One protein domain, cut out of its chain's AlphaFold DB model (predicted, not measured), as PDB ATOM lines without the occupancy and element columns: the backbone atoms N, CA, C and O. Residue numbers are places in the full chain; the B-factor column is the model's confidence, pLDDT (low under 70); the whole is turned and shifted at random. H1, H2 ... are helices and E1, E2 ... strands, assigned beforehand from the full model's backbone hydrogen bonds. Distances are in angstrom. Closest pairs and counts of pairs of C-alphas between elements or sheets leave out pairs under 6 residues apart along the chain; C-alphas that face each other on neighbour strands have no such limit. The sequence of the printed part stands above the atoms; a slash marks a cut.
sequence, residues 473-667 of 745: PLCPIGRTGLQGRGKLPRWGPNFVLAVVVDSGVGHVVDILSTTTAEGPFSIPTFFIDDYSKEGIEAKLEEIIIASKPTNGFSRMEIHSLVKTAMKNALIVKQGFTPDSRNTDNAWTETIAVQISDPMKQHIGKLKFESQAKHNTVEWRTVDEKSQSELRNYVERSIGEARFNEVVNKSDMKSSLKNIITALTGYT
ATOM      1  N   PRO A 473      26.891   2.019  -6.620       95.94
ATOM      2  CA  PRO A 473      26.247   0.823  -6.081       95.94
ATOM      3  C   PRO A 473      27.292  -0.204  -5.614       95.94
ATOM      4  O   PRO A 473      28.425  -0.208  -6.098       95.94
ATOM      5  N   LEU A 474      26.912  -1.077  -4.681       94.75
ATOM      6  CA  LEU A 474      27.735  -2.188  -4.192       94.75
ATOM      7  C   LEU A 474      27.079  -3.527  -4.545       94.75
ATOM      8  O   LEU A 474      25.897  -3.722  -4.260       94.75
ATOM      9  N   CYS A 475      27.852  -4.452  -5.119       92.94
ATOM     10  CA  CYS A 475      27.385  -5.790  -5.488       92.94
ATOM     11  C   CYS A 475      26.779  -6.526  -4.275       92.94
ATOM     12  O   CYS A 475      27.452  -6.654  -3.248       92.94
ATOM     13  N   PRO A 476      25.525  -7.021  -4.346       86.19
ATOM     14  CA  PRO A 476      24.805  -7.531  -3.176       86.19
ATOM     15  C   PRO A 476      25.417  -8.811  -2.592       86.19
ATOM     16  O   PRO A 476      25.200  -9.097  -1.420       86.19
ATOM     17  N   ILE A 477      26.197  -9.553  -3.385       81.44
ATOM     18  CA  ILE A 477      26.851 -10.809  -2.978       81.44
ATOM     19  C   ILE A 477      28.243 -10.558  -2.365       81.44
ATOM     20  O   ILE A 477      28.860 -11.479  -1.835       81.44
ATOM     21  N   GLY A 478      28.742  -9.316  -2.414       87.62
ATOM     22  CA  GLY A 478      30.006  -8.929  -1.794       87.62
ATOM     23  C   GLY A 478      31.023  -8.281  -2.733       87.62
ATOM     24  O   GLY A 478      30.705  -7.806  -3.822       87.62
ATOM     25  N   ARG A 479      32.272  -8.256  -2.267       89.25
ATOM     26  CA  ARG A 479      33.465  -7.828  -3.002       89.25
ATOM     27  C   ARG A 479      33.818  -8.839  -4.092       89.25
ATOM     28  O   ARG A 479      33.620 -10.039  -3.932       89.25
ATOM     29  N   THR A 480      34.421  -8.353  -5.166       89.19
ATOM     30  CA  THR A 480      34.862  -9.133  -6.335       89.19
ATOM     31  C   THR A 480      36.341  -8.914  -6.673       89.19
ATOM     32  O   THR A 480      36.899  -9.618  -7.515       89.19
ATOM     33  N   GLY A 481      36.983  -7.929  -6.038       91.56
ATOM     34  CA  GLY A 481      38.392  -7.607  -6.236       91.56
ATOM     35  C   GLY A 481      38.657  -6.664  -7.410       91.56
ATOM     36  O   GLY A 481      39.807  -6.562  -7.820       91.56
ATOM     37  N   LEU A 482      37.629  -5.992  -7.944       93.69
ATOM     38  CA  LEU A 482      37.730  -4.971  -8.997       93.69
ATOM     39  C   LEU A 482      36.602  -3.939  -8.822       93.69
ATOM     40  O   LEU A 482      35.452  -4.332  -8.637       93.69
ATOM     41  N   GLN A 483      36.901  -2.641  -8.902       95.31
ATOM     42  CA  GLN A 483      35.912  -1.553  -8.857       95.31
ATOM     43  C   GLN A 483      35.712  -0.893 -10.230       95.31
ATOM     44  O   GLN A 483      36.517  -1.072 -11.142       95.31
ATOM     45  N   GLY A 484      34.628  -0.130 -10.381       95.19
ATOM     46  CA  GLY A 484      34.157   0.368 -11.680       95.19
ATOM     47  C   GLY A 484      33.121  -0.564 -12.323       95.19
ATOM     48  O   GLY A 484      32.672  -1.521 -11.692       95.19
ATOM     49  N   ARG A 485      32.710  -0.303 -13.570       95.12
ATOM     50  CA  ARG A 485      31.763  -1.164 -14.313       95.12
ATOM     51  C   ARG A 485      32.397  -2.431 -14.893       95.12
ATOM     52  O   ARG A 485      31.682  -3.365 -15.247       95.12
ATOM     53  N   GLY A 486      33.714  -2.438 -15.082       95.06
ATOM     54  CA  GLY A 486      34.384  -3.396 -15.954       95.06
ATOM     55  C   GLY A 486      33.753  -3.418 -17.354       95.06
ATOM     56  O   GLY A 486      33.413  -2.366 -17.895       95.06
ATOM     57  N   LYS A 487      33.550  -4.608 -17.927       93.00
ATOM     58  CA  LYS A 487      32.898  -4.836 -19.231       93.00
ATOM     59  C   LYS A 487      31.361  -4.910 -19.168       93.00
ATOM     60  O   LYS A 487      30.741  -5.447 -20.085       93.00
ATOM     61  N   LEU A 488      30.727  -4.380 -18.120       94.31
ATOM     62  CA  LEU A 488      29.265  -4.274 -18.038       94.31
ATOM     63  C   LEU A 488      28.777  -2.866 -18.461       94.31
ATOM     64  O   LEU A 488      29.428  -1.863 -18.140       94.31
ATOM     65  N   PRO A 489      27.650  -2.756 -19.198       93.19
ATOM     66  CA  PRO A 489      27.157  -1.471 -19.693       93.19
ATOM     67  C   PRO A 489      26.579  -0.567 -18.593       93.19
ATOM     68  O   PRO A 489      26.703   0.652 -18.698       93.19
ATOM     69  N   ARG A 490      25.970  -1.119 -17.534       95.31
ATOM     70  CA  ARG A 490      25.305  -0.360 -16.458       95.31
ATOM     71  C   ARG A 490      26.045  -0.442 -15.128       95.31
ATOM     72  O   ARG A 490      26.613  -1.475 -14.779       95.31
ATOM     73  N   TRP A 491      25.973   0.630 -14.342       95.94
ATOM     74  CA  TRP A 491      26.284   0.588 -12.912       95.94
ATOM     75  C   TRP A 491      25.147  -0.089 -12.143       95.94
ATOM     76  O   TRP A 491      23.985   0.312 -12.258       95.94
ATOM     77  N   GLY A 492      25.496  -1.059 -11.299       97.00
ATOM     78  CA  GLY A 492      24.544  -1.867 -10.543       97.00
ATOM     79  C   GLY A 492      24.137  -3.149 -11.288       97.00
ATOM     80  O   GLY A 492      24.993  -3.787 -11.908       97.00
ATOM     81  N   PRO A 493      22.860  -3.566 -11.223       96.69
ATOM     82  CA  PRO A 493      22.406  -4.765 -11.913       96.69
ATOM     83  C   PRO A 493      22.402  -4.562 -13.437       96.69
ATOM     84  O   PRO A 493      22.049  -3.499 -13.940       96.69
ATOM     85  N   ASN A 494      22.798  -5.601 -14.165       95.75
ATOM     86  CA  ASN A 494      22.785  -5.685 -15.622       95.75
ATOM     87  C   ASN A 494      21.973  -6.926 -16.005       95.75
ATOM     88  O   ASN A 494      22.413  -8.052 -15.753       95.75
ATOM     89  N   PHE A 495      20.783  -6.744 -16.576       92.75
ATOM     90  CA  PHE A 495      19.876  -7.867 -16.818       92.75
ATOM     91  C   PHE A 495      20.219  -8.579 -18.118       92.75
ATOM     92  O   PHE A 495      20.205  -7.979 -19.190       92.75
ATOM     93  N   VAL A 496      20.487  -9.877 -18.020       86.62
ATOM     94  CA  VAL A 496      20.638 -10.777 -19.160       86.62
ATOM     95  C   VAL A 496      19.355 -11.585 -19.301       86.62
ATOM     96  O   VAL A 496      19.050 -12.431 -18.458       86.62
ATOM     97  N   LEU A 497      18.614 -11.321 -20.372       85.06
ATOM     98  CA  LEU A 497      17.475 -12.113 -20.807       85.06
ATOM     99  C   LEU A 497      17.973 -13.292 -21.638       85.06
ATOM    100  O   LEU A 497      18.559 -13.089 -22.698       85.06
ATOM    101  N   ALA A 498      17.696 -14.508 -21.178       79.94
ATOM    102  CA  ALA A 498      17.910 -15.729 -21.946       79.94
ATOM    103  C   ALA A 498      16.546 -16.320 -22.345       79.94
ATOM    104  O   ALA A 498      15.724 -16.630 -21.483       79.94
ATOM    105  N   VAL A 499      16.269 -16.461 -23.640       76.31
ATOM    106  CA  VAL A 499      14.990 -16.991 -24.139       76.31
ATOM    107  C   VAL A 499      15.237 -18.349 -24.775       76.31
ATOM    108  O   VAL A 499      16.068 -18.471 -25.670       76.31
ATOM    109  N   VAL A 500      14.484 -19.362 -24.350       75.62
ATOM    110  CA  VAL A 500      14.398 -20.636 -25.070       75.62
ATOM    111  C   VAL A 500      12.972 -20.779 -25.573       75.62
ATOM    112  O   VAL A 500      12.034 -20.811 -24.779       75.62
ATOM    113  N   VAL A 501      12.812 -20.827 -26.894       78.81
ATOM    114  CA  VAL A 501      11.519 -21.072 -27.539       78.81
ATOM    115  C   VAL A 501      11.554 -22.465 -28.146       78.81
ATOM    116  O   VAL A 501      12.379 -22.697 -29.028       78.81
ATOM    117  N   ASP A 502      10.691 -23.366 -27.681       75.44
ATOM    118  CA  ASP A 502      10.553 -24.731 -28.203       75.44
ATOM    119  C   ASP A 502       9.362 -24.853 -29.169       75.44
ATOM    120  O   ASP A 502       8.339 -24.185 -29.010       75.44
ATOM    121  N   SER A 503       9.521 -25.647 -30.232       76.00
ATOM    122  CA  SER A 503       8.592 -25.698 -31.368       76.00
ATOM    123  C   SER A 503       8.606 -27.082 -32.023       76.00
ATOM    124  O   SER A 503       9.630 -27.510 -32.546       76.00
ATOM    125  N   GLY A 504       7.472 -27.786 -32.031       63.78
ATOM    126  CA  GLY A 504       7.371 -29.182 -32.494       63.78
ATOM    127  C   GLY A 504       7.020 -30.186 -31.385       63.78
ATOM    128  O   GLY A 504       6.765 -29.807 -30.246       63.78
ATOM    129  N   VAL A 505       6.949 -31.477 -31.730       50.88
ATOM    130  CA  VAL A 505       6.466 -32.548 -30.836       50.88
ATOM    131  C   VAL A 505       7.284 -33.822 -31.044       50.88
ATOM    132  O   VAL A 505       7.492 -34.250 -32.180       50.88
ATOM    133  N   GLY A 506       7.679 -34.483 -29.955       46.16
ATOM    134  CA  GLY A 506       8.433 -35.739 -30.018       46.16
ATOM    135  C   GLY A 506       9.852 -35.532 -30.557       46.16
ATOM    136  O   GLY A 506      10.490 -34.539 -30.234       46.16
ATOM    137  N   HIS A 507      10.345 -36.468 -31.374       38.16
ATOM    138  CA  HIS A 507      11.737 -36.520 -31.858       38.16
ATOM    139  C   HIS A 507      12.224 -35.308 -32.678       38.16
ATOM    140  O   HIS A 507      13.418 -35.213 -32.941       38.16
ATOM    141  N   VAL A 508      11.337 -34.396 -33.087       50.53
ATOM    142  CA  VAL A 508      11.699 -33.177 -33.823       50.53
ATOM    143  C   VAL A 508      11.205 -31.967 -33.038       50.53
ATOM    144  O   VAL A 508      10.039 -31.577 -33.134       50.53
ATOM    145  N   VAL A 509      12.116 -31.383 -32.260       62.03
ATOM    146  CA  VAL A 509      11.933 -30.073 -31.633       62.03
ATOM    147  C   VAL A 509      12.942 -29.105 -32.230       62.03
ATOM    148  O   VAL A 509      14.149 -29.355 -32.240       62.03
ATOM    149  N   ASP A 510      12.415 -27.995 -32.727       72.44
ATOM    150  CA  ASP A 510      13.171 -26.833 -33.156       72.44
ATOM    151  C   ASP A 510      13.291 -25.869 -31.978       72.44
ATOM    152  O   ASP A 510      12.300 -25.573 -31.304       72.44
ATOM    153  N   ILE A 511      14.498 -25.356 -31.748       77.81
ATOM    154  CA  ILE A 511      14.744 -24.270 -30.803       77.81
ATOM    155  C   ILE A 511      15.148 -23.018 -31.577       77.81
ATOM    156  O   ILE A 511      15.912 -23.072 -32.543       77.81
ATOM    157  N   LEU A 512      14.617 -21.874 -31.151       79.88
ATOM    158  CA  LEU A 512      15.029 -20.569 -31.659       79.88
ATOM    159  C   LEU A 512      16.482 -20.296 -31.225       79.88
ATOM    160  O   LEU A 512      16.771 -20.322 -30.032       79.88
ATOM    161  N   SER A 513      17.381 -20.062 -32.181       81.25
ATOM    162  CA  SER A 513      18.847 -20.010 -32.032       81.25
ATOM    163  C   SER A 513      19.398 -18.668 -32.521       81.25
ATOM    164  O   SER A 513      18.912 -18.142 -33.517       81.25
ATOM    165  N   THR A 514      20.438 -18.129 -31.873       78.31
ATOM    166  CA  THR A 514      21.185 -16.927 -32.337       78.31
ATOM    167  C   THR A 514      22.317 -17.235 -33.328       78.31
ATOM    168  O   THR A 514      23.054 -16.344 -33.749       78.31
ATOM    169  N   THR A 515      22.470 -18.503 -33.697       72.69
ATOM    170  CA  THR A 515      23.547 -19.047 -34.539       72.69
ATOM    171  C   THR A 515      22.980 -19.923 -35.645       72.69
ATOM    172  O   THR A 515      21.994 -20.630 -35.421       72.69
ATOM    173  N   THR A 516      23.646 -19.935 -36.800       71.00
ATOM    174  CA  THR A 516      23.292 -20.813 -37.921       71.00
ATOM    175  C   THR A 516      23.442 -22.299 -37.570       71.00
ATOM    176  O   THR A 516      24.055 -22.669 -36.559       71.00
ATOM    177  N   ALA A 517      22.918 -23.178 -38.426       66.62
ATOM    178  CA  ALA A 517      23.137 -24.626 -38.331       66.62
ATOM    179  C   ALA A 517      24.632 -25.031 -38.360       66.62
ATOM    180  O   ALA A 517      25.016 -26.027 -37.752       66.62
ATOM    181  N   GLU A 518      25.480 -24.244 -39.029       67.25
ATOM    182  CA  GLU A 518      26.922 -24.497 -39.171       67.25
ATOM    183  C   GLU A 518      27.726 -24.105 -37.916       67.25
ATOM    184  O   GLU A 518      28.741 -24.731 -37.604       67.25
ATOM    185  N   GLY A 519      27.272 -23.085 -37.177       69.19
ATOM    186  CA  GLY A 519      27.936 -22.588 -35.969       69.19
ATOM    187  C   GLY A 519      27.741 -23.473 -34.725       69.19
ATOM    188  O   GLY A 519      26.956 -24.425 -34.743       69.19
ATOM    189  N   PRO A 520      28.421 -23.165 -33.606       69.75
ATOM    190  CA  PRO A 520      28.126 -23.785 -32.312       69.75
ATOM    191  C   PRO A 520      26.742 -23.343 -31.818       69.75
ATOM    192  O   PRO A 520      26.392 -22.170 -31.944       69.75
ATOM    193  N   PHE A 521      25.949 -24.255 -31.251       71.06
ATOM    194  CA  PHE A 521      24.595 -23.951 -30.784       71.06
ATOM    195  C   PHE A 521      24.592 -22.853 -29.703       71.06
ATOM    196  O   PHE A 521      25.246 -22.989 -28.666       71.06
ATOM    197  N   SER A 522      23.793 -21.798 -29.896       73.88
ATOM    198  CA  SER A 522      23.606 -20.719 -28.921       73.88
ATOM    199  C   SER A 522      22.128 -20.381 -28.712       73.88
ATOM    200  O   SER A 522      21.370 -20.207 -29.668       73.88
ATOM    201  N   ILE A 523      21.717 -20.263 -27.443       75.44
ATOM    202  CA  ILE A 523      20.373 -19.783 -27.105       75.44
ATOM    203  C   ILE A 523      20.307 -18.243 -27.145       75.44
ATOM    204  O   ILE A 523      21.233 -17.588 -26.651       75.44
ATOM    205  N   PRO A 524      19.203 -17.656 -27.644       82.69
ATOM    206  CA  PRO A 524      18.968 -16.216 -27.671       82.69
ATOM    207  C   PRO A 524      19.190 -15.555 -26.303       82.69
ATOM    208  O   PRO A 524      18.397 -15.720 -25.376       82.69
ATOM    209  N   THR A 525      20.292 -14.810 -26.178       83.50
ATOM    210  CA  THR A 525      20.778 -14.233 -24.915       83.50
ATOM    211  C   THR A 525      21.186 -12.775 -25.118       83.50
ATOM    212  O   THR A 525      22.071 -12.490 -25.921       83.50
ATOM    213  N   PHE A 526      20.564 -11.844 -24.388       85.56
ATOM    214  CA  PHE A 526      20.693 -10.400 -24.635       85.56
ATOM    215  C   PHE A 526      20.695  -9.594 -23.340       85.56
ATOM    216  O   PHE A 526      20.041  -9.977 -22.373       85.56
ATOM    217  N   PHE A 527      21.350  -8.433 -23.340       89.06
ATOM    218  CA  PHE A 527      21.118  -7.435 -22.297       89.06
ATOM    219  C   PHE A 527      19.761  -6.740 -22.495       89.06
ATOM    220  O   PHE A 527      19.375  -6.437 -23.630       89.06
ATOM    221  N   ILE A 528      19.060  -6.471 -21.391       91.94
ATOM    222  CA  ILE A 528      17.852  -5.634 -21.337       91.94
ATOM    223  C   ILE A 528      17.986  -4.568 -20.249       91.94
ATOM    224  O   ILE A 528      18.566  -4.815 -19.194       91.94
ATOM    225  N   ASP A 529      17.437  -3.385 -20.520       94.19
ATOM    226  CA  ASP A 529      17.398  -2.266 -19.571       94.19
ATOM    227  C   ASP A 529      16.135  -2.291 -18.690       94.19
ATOM    228  O   ASP A 529      16.195  -1.860 -17.546       94.19
ATOM    229  N   ASP A 530      15.014  -2.838 -19.176       93.31
ATOM    230  CA  ASP A 530      13.787  -3.060 -18.397       93.31
ATOM    231  C   ASP A 530      13.450  -4.554 -18.360       93.31
ATOM    232  O   ASP A 530      13.279  -5.181 -19.405       93.31
ATOM    233  N   TYR A 531      13.338  -5.108 -17.151       89.88
ATOM    234  CA  TYR A 531      13.004  -6.509 -16.902       89.88
ATOM    235  C   TYR A 531      11.524  -6.761 -16.569       89.88
ATOM    236  O   TYR A 531      11.151  -7.874 -16.182       89.88
ATOM    237  N   SER A 532      10.666  -5.749 -16.727       90.88
ATOM    238  CA  SER A 532       9.213  -5.920 -16.728       90.88
ATOM    239  C   SER A 532       8.758  -6.931 -17.791       90.88
ATOM    240  O   SER A 532       9.496  -7.288 -18.717       90.88
ATOM    241  N   LYS A 533       7.504  -7.393 -17.695       89.06
ATOM    242  CA  LYS A 533       6.933  -8.256 -18.737       89.06
ATOM    243  C   LYS A 533       6.927  -7.539 -20.084       89.06
ATOM    244  O   LYS A 533       7.226  -8.143 -21.108       89.06
ATOM    245  N   GLU A 534       6.598  -6.258 -20.053       91.62
ATOM    246  CA  GLU A 534       6.483  -5.365 -21.190       91.62
ATOM    247  C   GLU A 534       7.855  -5.121 -21.844       91.62
ATOM    248  O   GLU A 534       7.951  -5.155 -23.069       91.62
ATOM    249  N   GLY A 535       8.924  -4.979 -21.052       91.69
ATOM    250  CA  GLY A 535      10.309  -4.892 -21.525       91.69
ATOM    251  C   GLY A 535      10.810  -6.192 -22.164       91.69
ATOM    252  O   GLY A 535      11.428  -6.163 -23.231       91.69
ATOM    253  N   ILE A 536      10.468  -7.346 -21.581       90.75
ATOM    254  CA  ILE A 536      10.783  -8.670 -22.147       90.75
ATOM    255  C   ILE A 536       9.995  -8.923 -23.448       90.75
ATOM    256  O   ILE A 536      10.582  -9.372 -24.434       90.75
ATOM    257  N   GLU A 537       8.695  -8.599 -23.486       93.75
ATOM    258  CA  GLU A 537       7.869  -8.649 -24.706       93.75
ATOM    259  C   GLU A 537       8.452  -7.733 -25.798       93.75
ATOM    260  O   GLU A 537       8.639  -8.176 -26.932       93.75
ATOM    261  N   ALA A 538       8.814  -6.492 -25.458       93.12
ATOM    262  CA  ALA A 538       9.397  -5.534 -26.397       93.12
ATOM    263  C   ALA A 538      10.757  -5.990 -26.947       93.12
ATOM    264  O   ALA A 538      10.997  -5.861 -28.150       93.12
ATOM    265  N   LYS A 539      11.637  -6.565 -26.113       91.25
ATOM    266  CA  LYS A 539      12.933  -7.069 -26.587       91.25
ATOM    267  C   LYS A 539      12.774  -8.272 -27.513       91.25
ATOM    268  O   LYS A 539      13.432  -8.334 -28.549       91.25
ATOM    269  N   LEU A 540      11.886  -9.209 -27.175       91.12
ATOM    270  CA  LEU A 540      11.628 -10.373 -28.023       91.12
ATOM    271  C   LEU A 540      11.000  -9.963 -29.370       91.12
ATOM    272  O   LEU A 540      11.379 -10.508 -30.405       91.12
ATOM    273  N   GLU A 541      10.121  -8.955 -29.381       93.50
ATOM    274  CA  GLU A 541       9.611  -8.337 -30.614       93.50
ATOM    275  C   GLU A 541      10.738  -7.695 -31.450       93.50
ATOM    276  O   GLU A 541      10.824  -7.948 -32.653       93.50
ATOM    277  N   GLU A 542      11.622  -6.902 -30.830       91.56
ATOM    278  CA  GLU A 542      12.766  -6.242 -31.483       91.56
ATOM    279  C   GLU A 542      13.640  -7.247 -32.251       91.56
ATOM    280  O   GLU A 542      13.882  -7.073 -33.448       91.56
ATOM    281  N   ILE A 543      14.059  -8.324 -31.579       89.06
ATOM    282  CA  ILE A 543      14.949  -9.354 -32.134       89.06
ATOM    283  C   ILE A 543      14.262 -10.121 -33.268       89.06
ATOM    284  O   ILE A 543      14.849 -10.327 -34.333       89.06
ATOM    285  N   ILE A 544      13.001 -10.520 -33.077       90.94
ATOM    286  CA  ILE A 544      12.238 -11.238 -34.104       90.94
ATOM    287  C   ILE A 544      12.082 -10.377 -35.366       90.94
ATOM    288  O   ILE A 544      12.249 -10.884 -36.473       90.94
ATOM    289  N   ILE A 545      11.824  -9.073 -35.224       90.81
ATOM    290  CA  ILE A 545      11.700  -8.150 -36.361       90.81
ATOM    291  C   ILE A 545      13.052  -7.907 -37.042       90.81
ATOM    292  O   ILE A 545      13.117  -7.916 -38.273       90.81
ATOM    293  N   ALA A 546      14.137  -7.749 -36.276       89.31
ATOM    294  CA  ALA A 546      15.493  -7.629 -36.819       89.31
ATOM    295  C   ALA A 546      15.893  -8.854 -37.669       89.31
ATOM    296  O   ALA A 546      16.623  -8.718 -38.652       89.31
ATOM    297  N   SER A 547      15.341 -10.022 -37.331       88.00
ATOM    298  CA  SER A 547      15.546 -11.310 -38.011       88.00
ATOM    299  C   SER A 547      14.707 -11.505 -39.282       88.00
ATOM    300  O   SER A 547      14.863 -12.515 -39.958       88.00
ATOM    301  N   LYS A 548      13.842 -10.538 -39.629       88.75
ATOM    302  CA  LYS A 548      13.069 -10.460 -40.888       88.75
ATOM    303  C   LYS A 548      12.316 -11.756 -41.261       88.75
ATOM    304  O   LYS A 548      12.713 -12.440 -42.205       88.75
ATOM    305  N   PRO A 549      11.198 -12.079 -40.580       89.38
ATOM    306  CA  PRO A 549      10.416 -13.271 -40.887       89.38
ATOM    307  C   PRO A 549       9.934 -13.293 -42.346       89.38
ATOM    308  O   PRO A 549       9.289 -12.357 -42.822       89.38
ATOM    309  N   THR A 550      10.232 -14.374 -43.061       88.69
ATOM    310  CA  THR A 550      10.106 -14.468 -44.527       88.69
ATOM    311  C   THR A 550       8.673 -14.698 -44.999       88.69
ATOM    312  O   THR A 550       8.349 -14.477 -46.164       88.69
ATOM    313  N   ASN A 551       7.778 -15.100 -44.095       90.75
ATOM    314  CA  ASN A 551       6.374 -15.381 -44.378       90.75
ATOM    315  C   ASN A 551       5.418 -14.194 -44.143       90.75
ATOM    316  O   ASN A 551       4.235 -14.403 -43.891       90.75
ATOM    317  N   GLY A 552       5.916 -12.960 -44.269       86.88
ATOM    318  CA  GLY A 552       5.090 -11.765 -44.502       86.88
ATOM    319  C   GLY A 552       4.328 -11.197 -43.300       86.88
ATOM    320  O   GLY A 552       3.541 -10.272 -43.484       86.88
ATOM    321  N   PHE A 553       4.557 -11.710 -42.089       91.56
ATOM    322  CA  PHE A 553       3.927 -11.207 -40.864       91.56
ATOM    323  C   PHE A 553       4.264  -9.730 -40.610       91.56
ATOM    324  O   PHE A 553       5.434  -9.343 -40.556       91.56
ATOM    325  N   SER A 554       3.239  -8.902 -40.397       94.00
ATOM    326  CA  SER A 554       3.414  -7.492 -40.047       94.00
ATOM    327  C   SER A 554       3.867  -7.308 -38.593       94.00
ATOM    328  O   SER A 554       3.675  -8.174 -37.736       94.00
ATOM    329  N   ARG A 555       4.411  -6.125 -38.272       93.25
ATOM    330  CA  ARG A 555       4.859  -5.780 -36.910       93.25
ATOM    331  C   ARG A 555       3.763  -5.956 -35.847       93.25
ATOM    332  O   ARG A 555       4.051  -6.449 -34.762       93.25
ATOM    333  N   MET A 556       2.512  -5.603 -36.160       94.06
ATOM    334  CA  MET A 556       1.389  -5.761 -35.222       94.06
ATOM    335  C   MET A 556       1.028  -7.232 -34.979       94.06
ATOM    336  O   MET A 556       0.636  -7.600 -33.872       94.06
ATOM    337  N   GLU A 557       1.180  -8.089 -35.989       95.81
ATOM    338  CA  GLU A 557       0.954  -9.525 -35.830       95.81
ATOM    339  C   GLU A 557       2.088 -10.165 -35.027       95.81
ATOM    340  O   GLU A 557       1.801 -10.907 -34.093       95.81
ATOM    341  N   ILE A 558       3.352  -9.814 -35.297       95.00
ATOM    342  CA  ILE A 558       4.509 -10.263 -34.502       95.00
ATOM    343  C   ILE A 558       4.331  -9.886 -33.023       95.00
ATOM    344  O   ILE A 558       4.458 -10.755 -32.160       95.00
ATOM    345  N   HIS A 559       3.939  -8.639 -32.730       94.56
ATOM    346  CA  HIS A 559       3.592  -8.196 -31.376       94.56
ATOM    347  C   HIS A 559       2.512  -9.088 -30.734       94.56
ATOM    348  O   HIS A 559       2.652  -9.539 -29.597       94.56
ATOM    349  N   SER A 560       1.443  -9.402 -31.475       95.50
ATOM    350  CA  SER A 560       0.347 -10.264 -31.009       95.50
ATOM    351  C   SER A 560       0.785 -11.714 -30.744       95.50
ATOM    352  O   SER A 560       0.337 -12.327 -29.767       95.50
ATOM    353  N   LEU A 561       1.694 -12.263 -31.563       95.44
ATOM    354  CA  LEU A 561       2.285 -13.591 -31.359       95.44
ATOM    355  C   LEU A 561       3.152 -13.611 -30.091       95.44
ATOM    356  O   LEU A 561       2.913 -14.446 -29.219       95.44
ATOM    357  N   VAL A 562       4.079 -12.658 -29.935       94.75
ATOM    358  CA  VAL A 562       4.952 -12.524 -28.750       94.75
ATOM    359  C   VAL A 562       4.129 -12.357 -27.468       94.75
ATOM    360  O   VAL A 562       4.312 -13.101 -26.504       94.75
ATOM    361  N   LYS A 563       3.135 -11.466 -27.478       93.81
ATOM    362  CA  LYS A 563       2.222 -11.234 -26.348       93.81
ATOM    363  C   LYS A 563       1.308 -12.421 -26.036       93.81
ATOM    364  O   LYS A 563       0.774 -12.537 -24.932       93.81
ATOM    365  N   THR A 564       1.093 -13.315 -26.999       93.25
ATOM    366  CA  THR A 564       0.365 -14.571 -26.779       93.25
ATOM    367  C   THR A 564       1.278 -15.638 -26.182       93.25
ATOM    368  O   THR A 564       0.883 -16.278 -25.208       93.25
ATOM    369  N   ALA A 565       2.511 -15.749 -26.672       89.56
ATOM    370  CA  ALA A 565       3.559 -16.602 -26.119       89.56
ATOM    371  C   ALA A 565       3.812 -16.303 -24.627       89.56
ATOM    372  O   ALA A 565       3.710 -17.175 -23.760       89.56
ATOM    373  N   MET A 566       4.009 -15.021 -24.307       88.81
ATOM    374  CA  MET A 566       4.316 -14.515 -22.965       88.81
ATOM    375  C   MET A 566       3.144 -14.580 -21.963       88.81
ATOM    376  O   MET A 566       3.288 -14.160 -20.812       88.81
ATOM    377  N   LYS A 567       1.973 -15.125 -22.335       86.25
ATOM    378  CA  LYS A 567       0.901 -15.476 -21.373       86.25
ATOM    379  C   LYS A 567       1.202 -16.763 -20.607       86.25
ATOM    380  O   LYS A 567       0.912 -16.826 -19.417       86.25
ATOM    381  N   ASN A 568       1.774 -17.754 -21.291       77.06
ATOM    382  CA  ASN A 568       2.024 -19.096 -20.749       77.06
ATOM    383  C   ASN A 568       3.514 -19.379 -20.502       77.06
ATOM    384  O   ASN A 568       3.850 -20.447 -19.997       77.06
ATOM    385  N   ALA A 569       4.388 -18.435 -20.856       75.62
ATOM    386  CA  ALA A 569       5.826 -18.534 -20.666       75.62
ATOM    387  C   ALA A 569       6.221 -18.747 -19.192       75.62
ATOM    388  O   ALA A 569       5.643 -18.149 -18.279       75.62
ATOM    389  N   LEU A 570       7.231 -19.588 -18.974       68.69
ATOM    390  CA  LEU A 570       7.737 -19.965 -17.656       68.69
ATOM    391  C   LEU A 570       9.035 -19.209 -17.359       68.69
ATOM    392  O   LEU A 570      10.015 -19.352 -18.087       68.69
ATOM    393  N   ILE A 571       9.066 -18.447 -16.263       67.25
ATOM    394  CA  ILE A 571      10.317 -17.906 -15.715       67.25
ATOM    395  C   ILE A 571      11.043 -19.054 -15.012       67.25
ATOM    396  O   ILE A 571      10.580 -19.539 -13.980       67.25
ATOM    397  N   VAL A 572      12.166 -19.498 -15.576       59.09
ATOM    398  CA  VAL A 572      12.917 -20.666 -15.083       59.09
ATOM    399  C   VAL A 572      14.006 -20.244 -14.082       59.09
ATOM    400  O   VAL A 572      14.285 -20.952 -13.118       59.09
ATOM    401  N   LYS A 573      14.583 -19.046 -14.259       65.06
ATOM    402  CA  LYS A 573      15.446 -18.340 -13.289       65.06
ATOM    403  C   LYS A 573      15.138 -16.854 -13.342       65.06
ATOM    404  O   LYS A 573      14.815 -16.327 -14.404       65.06
ATOM    405  N   GLN A 574      15.343 -16.189 -12.212       73.25
ATOM    406  CA  GLN A 574      15.498 -14.742 -12.112       73.25
ATOM    407  C   GLN A 574      16.609 -14.406 -11.092       73.25
ATOM    408  O   GLN A 574      16.970 -15.257 -10.270       73.25
ATOM    409  N   GLY A 575      17.164 -13.192 -11.145       75.62
ATOM    410  CA  GLY A 575      18.167 -12.693 -10.192       75.62
ATOM    411  C   GLY A 575      19.619 -13.114 -10.453       75.62
ATOM    412  O   GLY A 575      19.956 -13.677 -11.500       75.62
ATOM    413  N   PHE A 576      20.488 -12.805  -9.486       77.25
ATOM    414  CA  PHE A 576      21.953 -12.795  -9.600       77.25
ATOM    415  C   PHE A 576      22.564 -13.993 -10.339       77.25
ATOM    416  O   PHE A 576      22.235 -15.156 -10.075       77.25
ATOM    417  N   THR A 577      23.518 -13.701 -11.224       75.38
ATOM    418  CA  THR A 577      24.289 -14.688 -11.979       75.38
ATOM    419  C   THR A 577      25.787 -14.504 -11.723       75.38
ATOM    420  O   THR A 577      26.324 -13.419 -11.951       75.38
ATOM    421  N   PRO A 578      26.494 -15.562 -11.284       70.62
ATOM    422  CA  PRO A 578      27.951 -15.596 -11.316       70.62
ATOM    423  C   PRO A 578      28.454 -15.455 -12.758       70.62
ATOM    424  O   PRO A 578      28.035 -16.218 -13.630       70.62
ATOM    425  N   ASP A 579      29.337 -14.487 -12.985       77.12
ATOM    426  CA  ASP A 579      29.802 -14.032 -14.296       77.12
ATOM    427  C   ASP A 579      31.229 -13.480 -14.129       77.12
ATOM    428  O   ASP A 579      31.492 -12.769 -13.151       77.12
ATOM    429  N   SER A 580      32.143 -13.805 -15.049       80.12
ATOM    430  CA  SER A 580      33.546 -13.350 -15.053       80.12
ATOM    431  C   SER A 580      33.671 -11.827 -15.001       80.12
ATOM    432  O   SER A 580      34.638 -11.298 -14.446       80.12
ATOM    433  N   ARG A 581      32.665 -11.115 -15.525       87.62
ATOM    434  CA  ARG A 581      32.636  -9.657 -15.666       87.62
ATOM    435  C   ARG A 581      32.121  -8.928 -14.423       87.62
ATOM    436  O   ARG A 581      32.272  -7.710 -14.359       87.62
ATOM    437  N   ASN A 582      31.572  -9.627 -13.427       88.69
ATOM    438  CA  ASN A 582      31.049  -9.000 -12.206       88.69
ATOM    439  C   ASN A 582      32.142  -8.217 -11.455       88.69
ATOM    440  O   ASN A 582      33.239  -8.728 -11.206       88.69
ATOM    441  N   THR A 583      31.824  -6.991 -11.056       95.12
ATOM    442  CA  THR A 583      32.683  -6.091 -10.279       95.12
ATOM    443  C   THR A 583      32.034  -5.749  -8.936       95.12
ATOM    444  O   THR A 583      30.895  -6.119  -8.641       95.12
ATOM    445  N   ASP A 584      32.739  -4.978  -8.114       96.00
ATOM    446  CA  ASP A 584      32.223  -4.417  -6.868       96.00
ATOM    447  C   ASP A 584      31.035  -3.462  -7.094       96.00
ATOM    448  O   ASP A 584      30.270  -3.223  -6.158       96.00
ATOM    449  N   ASN A 585      30.872  -2.916  -8.310       97.25
ATOM    450  CA  ASN A 585      29.893  -1.873  -8.643       97.25
ATOM    451  C   ASN A 585      28.993  -2.184  -9.859       97.25
ATOM    452  O   ASN A 585      28.145  -1.363 -10.210       97.25
ATOM    453  N   ALA A 586      29.147  -3.333 -10.513       97.12
ATOM    454  CA  ALA A 586      28.283  -3.787 -11.599       97.12
ATOM    455  C   ALA A 586      28.221  -5.318 -11.616       97.12
ATOM    456  O   ALA A 586      29.242  -5.980 -11.437       97.12
ATOM    457  N   TRP A 587      27.041  -5.900 -11.818       95.00
ATOM    458  CA  TRP A 587      26.880  -7.355 -11.822       95.00
ATOM    459  C   TRP A 587      25.756  -7.832 -12.741       95.00
ATOM    460  O   TRP A 587      24.753  -7.144 -12.927       95.00
ATOM    461  N   THR A 588      25.905  -9.040 -13.276       88.81
ATOM    462  CA  THR A 588      24.895  -9.717 -14.088       88.81
ATOM    463  C   THR A 588      23.776 -10.291 -13.214       88.81
ATOM    464  O   THR A 588      24.014 -11.035 -12.259       88.81
ATOM    465  N   GLU A 589      22.528 -10.031 -13.592       84.94
ATOM    466  CA  GLU A 589      21.356 -10.775 -13.122       84.94
ATOM    467  C   GLU A 589      20.684 -11.432 -14.325       84.94
ATOM    468  O   GLU A 589      20.469 -10.784 -15.343       84.94
ATOM    469  N   THR A 590      20.360 -12.723 -14.250       80.62
ATOM    470  CA  THR A 590      19.714 -13.419 -15.373       80.62
ATOM    471  C   THR A 590      18.248 -13.639 -15.085       80.62
ATOM    472  O   THR A 590      17.914 -14.285 -14.093       80.62
ATOM    473  N   ILE A 591      17.402 -13.221 -16.021       79.06
ATOM    474  CA  ILE A 591      16.076 -13.807 -16.200       79.06
ATOM    475  C   ILE A 591      16.164 -14.757 -17.381       79.06
ATOM    476  O   ILE A 591      16.698 -14.389 -18.428       79.06
ATOM    477  N   ALA A 592      15.625 -15.963 -17.237       75.44
ATOM    478  CA  ALA A 592      15.371 -16.789 -18.404       75.44
ATOM    479  C   ALA A 592      13.936 -17.267 -18.475       75.44
ATOM    480  O   ALA A 592      13.310 -17.592 -17.461       75.44
ATOM    481  N   VAL A 593      13.463 -17.322 -19.710       73.81
ATOM    482  CA  VAL A 593      12.076 -17.567 -20.060       73.81
ATOM    483  C   VAL A 593      12.028 -18.750 -21.018       73.81
ATOM    484  O   VAL A 593      12.595 -18.683 -22.110       73.81
ATOM    485  N   GLN A 594      11.343 -19.819 -20.617       78.00
ATOM    486  CA  GLN A 594      10.907 -20.849 -21.553       78.00
ATOM    487  C   GLN A 594       9.580 -20.423 -22.176       78.00
ATOM    488  O   GLN A 594       8.636 -20.039 -21.478       78.00
ATOM    489  N   ILE A 595       9.499 -20.544 -23.493       79.44
ATOM    490  CA  ILE A 595       8.297 -20.333 -24.285       79.44
ATOM    491  C   ILE A 595       8.029 -21.618 -25.068       79.44
ATOM    492  O   ILE A 595       8.756 -21.926 -26.006       79.44
ATOM    493  N   SER A 596       6.968 -22.339 -24.713       78.69
ATOM    494  CA  SER A 596       6.623 -23.590 -25.389       78.69
ATOM    495  C   SER A 596       5.565 -23.377 -26.476       78.69
ATOM    496  O   SER A 596       4.500 -22.799 -26.220       78.69
ATOM    497  N   ASP A 597       5.860 -23.811 -27.705       82.00
ATOM    498  CA  ASP A 597       4.962 -23.763 -28.865       82.00
ATOM    499  C   ASP A 597       4.893 -25.089 -29.658       82.00
ATOM    500  O   ASP A 597       5.068 -25.105 -30.883       82.00
ATOM    501  N   PRO A 598       4.597 -26.232 -29.010       77.06
ATOM    502  CA  PRO A 598       4.632 -27.546 -29.654       77.06
ATOM    503  C   PRO A 598       3.670 -27.660 -30.844       77.06
ATOM    504  O   PRO A 598       3.923 -28.387 -31.801       77.06
ATOM    505  N   MET A 599       2.579 -26.890 -30.810       80.88
ATOM    506  CA  MET A 599       1.540 -26.843 -31.841       80.88
ATOM    507  C   MET A 599       1.729 -25.695 -32.853       80.88
ATOM    508  O   MET A 599       0.829 -25.449 -33.656       80.88
ATOM    509  N   LYS A 600       2.859 -24.972 -32.799       86.31
ATOM    510  CA  LYS A 600       3.215 -23.835 -33.672       86.31
ATOM    511  C   LYS A 600       2.070 -22.807 -33.802       86.31
ATOM    512  O   LYS A 600       1.669 -22.391 -34.890       86.31
ATOM    513  N   GLN A 601       1.493 -22.432 -32.658       86.69
ATOM    514  CA  GLN A 601       0.343 -21.538 -32.501       86.69
ATOM    515  C   GLN A 601       0.723 -20.059 -32.352       86.69
ATOM    516  O   GLN A 601      -0.111 -19.202 -32.668       86.69
ATOM    517  N   HIS A 602       1.934 -19.739 -31.899       91.62
ATOM    518  CA  HIS A 602       2.419 -18.370 -31.714       91.62
ATOM    519  C   HIS A 602       3.762 -18.147 -32.426       91.62
ATOM    520  O   HIS A 602       3.752 -17.979 -33.645       91.62
ATOM    521  N   ILE A 603       4.898 -18.124 -31.725       90.06
ATOM    522  CA  ILE A 603       6.214 -17.827 -32.324       90.06
ATOM    523  C   ILE A 603       6.606 -18.893 -33.363       90.06
ATOM    524  O   ILE A 603       7.182 -18.552 -34.395       90.06
ATOM    525  N   GLY A 604       6.195 -20.154 -33.177       88.50
ATOM    526  CA  GLY A 604       6.405 -21.268 -34.111       88.50
ATOM    527  C   GLY A 604       5.790 -21.082 -35.504       88.50
ATOM    528  O   GLY A 604       6.107 -21.850 -36.413       88.50
ATOM    529  N   LYS A 605       4.946 -20.061 -35.708       90.62
ATOM    530  CA  LYS A 605       4.425 -19.670 -37.030       90.62
ATOM    531  C   LYS A 605       5.438 -18.920 -37.888       90.62
ATOM    532  O   LYS A 605       5.270 -18.871 -39.107       90.62
ATOM    533  N   LEU A 606       6.439 -18.292 -37.280       91.25
ATOM    534  CA  LEU A 606       7.400 -17.445 -37.978       91.25
ATOM    535  C   LEU A 606       8.429 -18.303 -38.712       91.25
ATOM    536  O   LEU A 606       8.969 -19.255 -38.146       91.25
ATOM    537  N   LYS A 607       8.705 -17.960 -39.971       89.31
ATOM    538  CA  LYS A 607       9.769 -18.573 -40.772       89.31
ATOM    539  C   LYS A 607      10.917 -17.587 -40.918       89.31
ATOM    540  O   LYS A 607      10.674 -16.412 -41.169       89.31
ATOM    541  N   PHE A 608      12.143 -18.074 -40.799       86.75
ATOM    542  CA  PHE A 608      13.368 -17.295 -40.972       86.75
ATOM    543  C   PHE A 608      14.173 -17.882 -42.137       86.75
ATOM    544  O   PHE A 608      14.030 -19.065 -42.456       86.75
ATOM    545  N   GLU A 609      14.996 -17.062 -42.781       75.12
ATOM    546  CA  GLU A 609      16.030 -17.525 -43.714       75.12
ATOM    547  C   GLU A 609      17.329 -17.783 -42.942       75.12
ATOM    548  O   GLU A 609      17.640 -17.045 -42.008       75.12
ATOM    549  N   SER A 610      18.089 -18.808 -43.345       65.06
ATOM    550  CA  SER A 610      19.368 -19.204 -42.729       65.06
ATOM    551  C   SER A 610      20.465 -18.165 -43.004       65.06
ATOM    552  O   SER A 610      21.302 -18.336 -43.893       65.06
ATOM    553  N   GLN A 611      20.421 -17.048 -42.281       63.81
ATOM    554  CA  GLN A 611      21.357 -15.926 -42.376       63.81
ATOM    555  C   GLN A 611      21.630 -15.282 -41.003       63.81
ATOM    556  O   GLN A 611      21.886 -14.072 -40.957       63.81
ATOM    557  N   ALA A 612      21.557 -16.037 -39.895       60.34
ATOM    558  CA  ALA A 612      21.770 -15.496 -38.550       60.34
ATOM    559  C   ALA A 612      23.062 -14.662 -38.437       60.34
ATOM    560  O   ALA A 612      24.189 -15.145 -38.558       60.34
ATOM    561  N   LYS A 613      22.860 -13.367 -38.191       64.94
ATOM    562  CA  LYS A 613      23.861 -12.345 -37.865       64.94
ATOM    563  C   LYS A 613      23.705 -11.943 -36.399       64.94
ATOM    564  O   LYS A 613      22.726 -12.296 -35.739       64.94
ATOM    565  N   HIS A 614      24.652 -11.153 -35.897       63.84
ATOM    566  CA  HIS A 614      24.598 -10.600 -34.543       63.84
ATOM    567  C   HIS A 614      23.226  -9.953 -34.249       63.84
ATOM    568  O   HIS A 614      22.735  -9.156 -35.047       63.84
ATOM    569  N   ASN A 615      22.619 -10.290 -33.104       67.94
ATOM    570  CA  ASN A 615      21.265  -9.884 -32.685       67.94
ATOM    571  C   ASN A 615      20.093 -10.342 -33.590       67.94
ATOM    572  O   ASN A 615      19.034  -9.716 -33.573       67.94
ATOM    573  N   THR A 616      20.238 -11.438 -34.341       81.38
ATOM    574  CA  THR A 616      19.121 -12.089 -35.061       81.38
ATOM    575  C   THR A 616      18.962 -13.556 -34.657       81.38
ATOM    576  O   THR A 616      19.834 -14.108 -33.988       81.38
ATOM    577  N   VAL A 617      17.836 -14.172 -35.023       86.50
ATOM    578  CA  VAL A 617      17.464 -15.545 -34.662       86.50
ATOM    579  C   VAL A 617      16.900 -16.341 -35.838       86.50
ATOM    580  O   VAL A 617      16.222 -15.797 -36.708       86.50
ATOM    581  N   GLU A 618      17.125 -17.653 -35.817       87.31
ATOM    582  CA  GLU A 618      16.547 -18.632 -36.745       87.31
ATOM    583  C   GLU A 618      16.132 -19.921 -36.007       87.31
ATOM    584  O   GLU A 618      16.476 -20.119 -34.841       87.31
ATOM    585  N   TRP A 619      15.354 -20.798 -36.650       86.25
ATOM    586  CA  TRP A 619      14.985 -22.098 -36.074       86.25
ATOM    587  C   TRP A 619      16.078 -23.135 -36.336       86.25
ATOM    588  O   TRP A 619      16.410 -23.385 -37.493       86.25
ATOM    589  N   ARG A 620      16.571 -23.792 -35.281       81.25
ATOM    590  CA  ARG A 620      17.520 -24.910 -35.375       81.25
ATOM    591  C   ARG A 620      16.948 -26.152 -34.692       81.25
ATOM    592  O   ARG A 620      16.679 -26.139 -33.492       81.25
ATOM    593  N   THR A 621      16.772 -27.226 -35.456       77.31
ATOM    594  CA  THR A 621      16.385 -28.548 -34.941       77.31
ATOM    595  C   THR A 621      17.485 -29.105 -34.031       77.31
ATOM    596  O   THR A 621      18.671 -28.976 -34.341       77.31
ATOM    597  N   VAL A 622      17.114 -29.707 -32.897       68.31
ATOM    598  CA  VAL A 622      18.078 -30.161 -31.876       68.31
ATOM    599  C   VAL A 622      18.593 -31.580 -32.168       68.31
ATOM    600  O   VAL A 622      18.121 -32.572 -31.610       68.31
ATOM    601  N   ASP A 623      19.591 -31.670 -33.043       64.88
ATOM    602  CA  ASP A 623      20.312 -32.905 -33.381       64.88
ATOM    603  C   ASP A 623      21.297 -33.368 -32.283       64.88
ATOM    604  O   ASP A 623      21.539 -32.667 -31.299       64.88
ATOM    605  N   GLU A 624      21.887 -34.559 -32.440       63.00
ATOM    606  CA  GLU A 624      22.860 -35.133 -31.488       63.00
ATOM    607  C   GLU A 624      24.107 -34.248 -31.305       63.00
ATOM    608  O   GLU A 624      24.649 -34.138 -30.202       63.00
ATOM    609  N   LYS A 625      24.537 -33.548 -32.367       67.81
ATOM    610  CA  LYS A 625      25.626 -32.568 -32.295       67.81
ATOM    611  C   LYS A 625      25.241 -31.404 -31.385       67.81
ATOM    612  O   LYS A 625      25.985 -31.091 -30.460       67.81
ATOM    613  N   SER A 626      24.069 -30.803 -31.598       60.94
ATOM    614  CA  SER A 626      23.553 -29.722 -30.753       60.94
ATOM    615  C   SER A 626      23.346 -30.194 -29.312       60.94
ATOM    616  O   SER A 626      23.698 -29.468 -28.390       60.94
ATOM    617  N   GLN A 627      22.863 -31.423 -29.092       57.97
ATOM    618  CA  GLN A 627      22.769 -32.039 -27.761       57.97
ATOM    619  C   GLN A 627      24.130 -32.125 -27.067       57.97
ATOM    620  O   GLN A 627      24.235 -31.760 -25.898       57.97
ATOM    621  N   SER A 628      25.174 -32.558 -27.778       58.25
ATOM    622  CA  SER A 628      26.542 -32.622 -27.254       58.25
ATOM    623  C   SER A 628      27.122 -31.227 -26.986       58.25
ATOM    624  O   SER A 628      27.618 -30.969 -25.890       58.25
ATOM    625  N   GLU A 629      26.989 -30.282 -27.925       60.69
ATOM    626  CA  GLU A 629      27.385 -28.872 -27.754       60.69
ATOM    627  C   GLU A 629      26.725 -28.257 -26.505       60.69
ATOM    628  O   GLU A 629      27.402 -27.661 -25.663       60.69
ATOM    629  N   LEU A 630      25.420 -28.483 -26.337       54.47
ATOM    630  CA  LEU A 630      24.633 -28.030 -25.193       54.47
ATOM    631  C   LEU A 630      25.058 -28.722 -23.894       54.47
ATOM    632  O   LEU A 630      25.338 -28.029 -22.918       54.47
ATOM    633  N   ARG A 631      25.188 -30.057 -23.878       52.75
ATOM    634  CA  ARG A 631      25.678 -30.843 -22.730       52.75
ATOM    635  C   ARG A 631      27.033 -30.322 -22.251       52.75
ATOM    636  O   ARG A 631      27.186 -30.025 -21.069       52.75
ATOM    637  N   ASN A 632      27.977 -30.132 -23.169       51.84
ATOM    638  CA  ASN A 632      29.324 -29.640 -22.878       51.84
ATOM    639  C   ASN A 632      29.307 -28.188 -22.367       51.84
ATOM    640  O   ASN A 632      30.046 -27.847 -21.441       51.84
ATOM    641  N   TYR A 633      28.431 -27.334 -22.910       48.53
ATOM    642  CA  TYR A 633      28.193 -25.984 -22.391       48.53
ATOM    643  C   TYR A 633      27.638 -26.008 -20.955       48.53
ATOM    644  O   TYR A 633      28.039 -25.187 -20.123       48.53
ATOM    645  N   VAL A 634      26.767 -26.968 -20.620       45.00
ATOM    646  CA  VAL A 634      26.259 -27.153 -19.252       45.00
ATOM    647  C   VAL A 634      27.342 -27.655 -18.306       45.00
ATOM    648  O   VAL A 634      27.542 -27.063 -17.246       45.00
ATOM    649  N   GLU A 635      28.049 -28.715 -18.687       44.34
ATOM    650  CA  GLU A 635      29.046 -29.398 -17.863       44.34
ATOM    651  C   GLU A 635      30.161 -28.435 -17.423       44.34
ATOM    652  O   GLU A 635      30.411 -28.279 -16.225       44.34
ATOM    653  N   ARG A 636      30.705 -27.650 -18.368       45.19
ATOM    654  CA  ARG A 636      31.661 -26.552 -18.108       45.19
ATOM    655  C   ARG A 636      31.139 -25.490 -17.131       45.19
ATOM    656  O   ARG A 636      31.923 -24.772 -16.518       45.19
ATOM    657  N   SER A 637      29.820 -25.377 -16.978       39.75
ATOM    658  CA  SER A 637      29.139 -24.277 -16.283       39.75
ATOM    659  C   SER A 637      28.526 -24.629 -14.921       39.75
ATOM    660  O   SER A 637      27.975 -23.734 -14.265       39.75
ATOM    661  N   ILE A 638      28.601 -25.898 -14.504       40.12
ATOM    662  CA  ILE A 638      28.367 -26.367 -13.119       40.12
ATOM    663  C   ILE A 638      29.499 -27.239 -12.565       40.12
ATOM    664  O   ILE A 638      29.564 -27.428 -11.349       40.12
ATOM    665  N   GLY A 639      30.397 -27.719 -13.426       37.09
ATOM    666  CA  GLY A 639      31.398 -28.723 -13.102       37.09
ATOM    667  C   GLY A 639      30.834 -30.134 -13.253       37.09
ATOM    668  O   GLY A 639      29.738 -30.437 -12.773       37.09
ATOM    669  N   GLU A 640      31.626 -30.998 -13.884       39.19
ATOM    670  CA  GLU A 640      31.336 -32.405 -14.180       39.19
ATOM    671  C   GLU A 640      30.704 -33.162 -12.997       39.19
ATOM    672  O   GLU A 640      29.666 -33.795 -13.154       39.19
ATOM    673  N   ALA A 641      31.255 -33.026 -11.786       37.31
ATOM    674  CA  ALA A 641      30.739 -33.709 -10.597       37.31
ATOM    675  C   ALA A 641      29.267 -33.365 -10.277       37.31
ATOM    676  O   ALA A 641      28.487 -34.258  -9.956       37.31
ATOM    677  N   ARG A 642      28.862 -32.091 -10.407       39.25
ATOM    678  CA  ARG A 642      27.461 -31.664 -10.210       39.25
ATOM    679  C   ARG A 642      26.578 -32.032 -11.394       39.25
ATOM    680  O   ARG A 642      25.412 -32.357 -11.201       39.25
ATOM    681  N   PHE A 643      27.122 -31.985 -12.609       43.41
ATOM    682  CA  PHE A 643      26.415 -32.432 -13.806       43.41
ATOM    683  C   PHE A 643      26.057 -33.926 -13.698       43.41
ATOM    684  O   PHE A 643      24.888 -34.291 -13.824       43.41
ATOM    685  N   ASN A 644      27.029 -34.770 -13.348       45.44
ATOM    686  CA  ASN A 644      26.838 -36.206 -13.160       45.44
ATOM    687  C   ASN A 644      25.925 -36.525 -11.960       45.44
ATOM    688  O   ASN A 644      25.127 -37.452 -12.048       45.44
ATOM    689  N   GLU A 645      25.954 -35.744 -10.872       43.69
ATOM    690  CA  GLU A 645      25.000 -35.909  -9.759       43.69
ATOM    691  C   GLU A 645      23.540 -35.665 -10.193       43.69
ATOM    692  O   GLU A 645      22.641 -36.396  -9.777       43.69
ATOM    693  N   VAL A 646      23.300 -34.662 -11.047       39.12
ATOM    694  CA  VAL A 646      21.964 -34.352 -11.593       39.12
ATOM    695  C   VAL A 646      21.500 -35.424 -12.584       39.12
ATOM    696  O   VAL A 646      20.334 -35.813 -12.550       39.12
ATOM    697  N   VAL A 647      22.396 -35.927 -13.437       42.97
ATOM    698  CA  VAL A 647      22.074 -36.959 -14.440       42.97
ATOM    699  C   VAL A 647      21.839 -38.335 -13.803       42.97
ATOM    700  O   VAL A 647      20.883 -39.016 -14.164       42.97
ATOM    701  N   ASN A 648      22.648 -38.736 -12.819       37.09
ATOM    702  CA  ASN A 648      22.613 -40.097 -12.267       37.09
ATOM    703  C   ASN A 648      21.452 -40.360 -11.287       37.09
ATOM    704  O   ASN A 648      21.253 -41.500 -10.874       37.09
ATOM    705  N   LYS A 649      20.688 -39.339 -10.877       37.12
ATOM    706  CA  LYS A 649      19.712 -39.455  -9.775       37.12
ATOM    707  C   LYS A 649      18.308 -39.948 -10.156       37.12
ATOM    708  O   LYS A 649      17.434 -39.935  -9.288       37.12
ATOM    709  N   SER A 650      18.039 -40.383 -11.397       32.53
ATOM    710  CA  SER A 650      16.659 -40.755 -11.771       32.53
ATOM    711  C   SER A 650      16.418 -41.487 -13.094       32.53
ATOM    712  O   SER A 650      16.974 -41.122 -14.126       32.53
ATOM    713  N   ASP A 651      15.362 -42.304 -13.092       36.50
ATOM    714  CA  ASP A 651      14.452 -42.448 -14.236       36.50
ATOM    715  C   ASP A 651      13.788 -41.086 -14.567       36.50
ATOM    716  O   ASP A 651      13.187 -40.429 -13.704       36.50
ATOM    717  N   MET A 652      13.942 -40.630 -15.816       33.88
ATOM    718  CA  MET A 652      13.972 -39.210 -16.216       33.88
ATOM    719  C   MET A 652      12.663 -38.431 -15.971       33.88
ATOM    720  O   MET A 652      12.655 -37.198 -15.937       33.88
ATOM    721  N   LYS A 653      11.557 -39.147 -15.745       30.33
ATOM    722  CA  LYS A 653      10.214 -38.608 -15.472       30.33
ATOM    723  C   LYS A 653       9.987 -38.248 -13.996       30.33
ATOM    724  O   LYS A 653       9.170 -37.382 -13.691       30.33
ATOM    725  N   SER A 654      10.707 -38.902 -13.079       30.81
ATOM    726  CA  SER A 654      10.608 -38.666 -11.630       30.81
ATOM    727  C   SER A 654      11.432 -37.446 -11.206       30.81
ATOM    728  O   SER A 654      10.927 -36.564 -10.504       30.81
ATOM    729  N   SER A 655      12.669 -37.333 -11.714       37.38
ATOM    730  CA  SER A 655      13.532 -36.175 -11.443       37.38
ATOM    731  C   SER A 655      12.891 -34.869 -11.837       37.38
ATOM    732  O   SER A 655      12.950 -33.944 -11.051       37.38
ATOM    733  N   LEU A 656      12.253 -34.765 -13.003       32.94
ATOM    734  CA  LEU A 656      11.702 -33.489 -13.463       32.94
ATOM    735  C   LEU A 656      10.768 -32.863 -12.410       32.94
ATOM    736  O   LEU A 656      10.945 -31.714 -12.006       32.94
ATOM    737  N   LYS A 657       9.851 -33.666 -11.855       32.94
ATOM    738  CA  LYS A 657       8.954 -33.239 -10.776       32.94
ATOM    739  C   LYS A 657       9.703 -32.971  -9.466       32.94
ATOM    740  O   LYS A 657       9.384 -32.000  -8.784       32.94
ATOM    741  N   ASN A 658      10.700 -33.780  -9.117       32.88
ATOM    742  CA  ASN A 658      11.442 -33.651  -7.857       32.88
ATOM    743  C   ASN A 658      12.480 -32.513  -7.873       32.88
ATOM    744  O   ASN A 658      12.697 -31.887  -6.845       32.88
ATOM    745  N   ILE A 659      13.055 -32.187  -9.030       34.34
ATOM    746  CA  ILE A 659      13.974 -31.072  -9.279       34.34
ATOM    747  C   ILE A 659      13.185 -29.764  -9.315       34.34
ATOM    748  O   ILE A 659      13.572 -28.818  -8.636       34.34
ATOM    749  N   ILE A 660      12.030 -29.721  -9.995       31.66
ATOM    750  CA  ILE A 660      11.097 -28.590  -9.874       31.66
ATOM    751  C   ILE A 660      10.688 -28.408  -8.404       31.66
ATOM    752  O   ILE A 660      10.724 -27.284  -7.909       31.66
ATOM    753  N   THR A 661      10.374 -29.484  -7.673       31.30
ATOM    754  CA  THR A 661      10.018 -29.416  -6.239       31.30
ATOM    755  C   THR A 661      11.185 -28.939  -5.364       31.30
ATOM    756  O   THR A 661      10.997 -28.085  -4.503       31.30
ATOM    757  N   ALA A 662      12.409 -29.417  -5.606       30.66
ATOM    758  CA  ALA A 662      13.596 -29.026  -4.847       30.66
ATOM    759  C   ALA A 662      14.015 -27.573  -5.125       30.66
ATOM    760  O   ALA A 662      14.354 -26.846  -4.195       30.66
ATOM    761  N   LEU A 663      13.947 -27.121  -6.382       29.25
ATOM    762  CA  LEU A 663      14.256 -25.742  -6.766       29.25
ATOM    763  C   LEU A 663      13.176 -24.764  -6.277       29.25
ATOM    764  O   LEU A 663      13.512 -23.726  -5.709       29.25
ATOM    765  N   THR A 664      11.888 -25.106  -6.411       31.69
ATOM    766  CA  THR A 664      10.787 -24.285  -5.860       31.69
ATOM    767  C   THR A 664      10.764 -24.275  -4.330       31.69
ATOM    768  O   THR A 664      10.320 -23.286  -3.749       31.69
ATOM    769  N   GLY A 665      11.327 -25.294  -3.670       29.36
ATOM    770  CA  GLY A 665      11.606 -25.287  -2.230       29.36
ATOM    771  C   GLY A 665      12.534 -24.150  -1.778       29.36
ATOM    772  O   GLY A 665      12.400 -23.677  -0.653       29.36
ATOM    773  N   TYR A 666      13.408 -23.646  -2.660       33.34
ATOM    774  CA  TYR A 666      14.251 -22.472  -2.397       33.34
ATOM    775  C   TYR A 666      13.638 -21.140  -2.867       33.34
ATOM    776  O   TYR A 666      14.111 -20.079  -2.461       33.34
ATOM    777  N   THR A 667      12.581 -21.156  -3.686       29.83
ATOM    778  CA  THR A 667      11.905 -19.946  -4.196       29.83
ATOM    779  C   THR A 667      10.391 -20.140  -4.335       29.83
ATOM    780  O   THR A 667       9.828 -20.093  -5.430       29.83
TER     781      THR A 667
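AT A GLANCE: This is residues 473 to 667 of the 745 residues of the protein "ADP-ribose pyrophosphatase, mitochondrial" of Trichinella sp. T9 (UniProt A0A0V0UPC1). A strongly twisted wall of strands, built along the two long parallel strands E2 and E6, has H1 and H2 over one face, while H3, H4 and H5 form a loose string of helices off the sheet, away from H1 and H2. E1 lies near the end of the wall where E6 begins. The printed part has 195 residues with five named helices and seven named strands; along the chain come first the four strands E1 to E4, then the helices H1 and H2, then the three strands E5 to E7, and last the helices H3 to H5; the sheet is branched, with E2 and E6 parallel and its other neighbour pairs antiparallel, and the class is mixed, helices and strands. The whole is compact, with a radius of gyration of the C-alphas of 18.0 A and spans of 50 by 42 by 33 A.

HOW THE PARTS SIT: E1, residues 483 to 486, pairs with no named strand; its closest C-alpha to E6, residues 586 to 597, is that of Arg 485, 5.1 A from Ala 586. E2, residues 492 to 505, has three neighbours. On one side are E3, residues 508 to 513, in an antiparallel hairpin (N 510 and O 503, 2.8 A), and E4, residues 525 to 528, antiparallel (N 497 and O 526, 2.8 A). On the other side is E6, parallel at 17 degrees, with N 494 and O 587 at 2.8 A and N 597 and O 502 at 2.8 A. H1, residues 533 to 546, is on the sheet at a height of 8.7 A and runs across the strands, at 64 degrees to E2 on the local plane; its closest C-alphas to E4 are those of Lys 539 and Ile 528, 7.3 A. H2, residues 555 to 568, is on the same face and only just stands up from the sheet, rising 42 degrees; its closest C-alphas to E6 are those of Ala 565 and Ile 595, 6.3 A. H1 and H2 touch at a steep tilt of 45 degrees, opposite ways, closest at the C-alphas of Glu 541 and His 559, 6.1 A. E5, residues 570 to 573, forms an antiparallel hairpin with E6, with N 570 and O 594 at 2.9 A. E7, residues 618 to 621, is antiparallel to E3, with N 513 and O 618 at 2.8 A. H3, residues 624 to 638, and H4, residues 640 to 648, are close but not clearly touching, closest at the C-alphas of Glu 635 and Phe 643, 5.7 A. H5, residues 652 to 666, is apart from H3 and H4; none of these three is on the sheet. Every O i to N i+4 pair is within hydrogen-bond range in H1 and H4; it is 8 of 10 in H2, 10 of 11 in H3 and 8 of 11 in H5.

IN THESE COORDINATES: E1 begins at C-alpha 483 (35.912, -1.553, -8.857). From first to last C-alpha, E2 measures 41.0 A, E6 35.2 A, E3 15.1 A, H1 20.0 A, H2 21.1 A, H3 21.1 A and H5 21.7 A. E2 begins at C-alpha 492 (24.544, -1.867, -10.543), and H5 ends at C-alpha 666 (14.251, -22.472, -2.397).

THE WHOLE: The C-alphas farthest apart, of Gly 481 and Gly 552, are 50.9 A apart. The printed part has no cut. The links E3 to E4, E5 to E6 and E6 to E7 are long. Mean pLDDT of the printed part is 73.8; it is under 70 in 66 residues, among them 622 to 667.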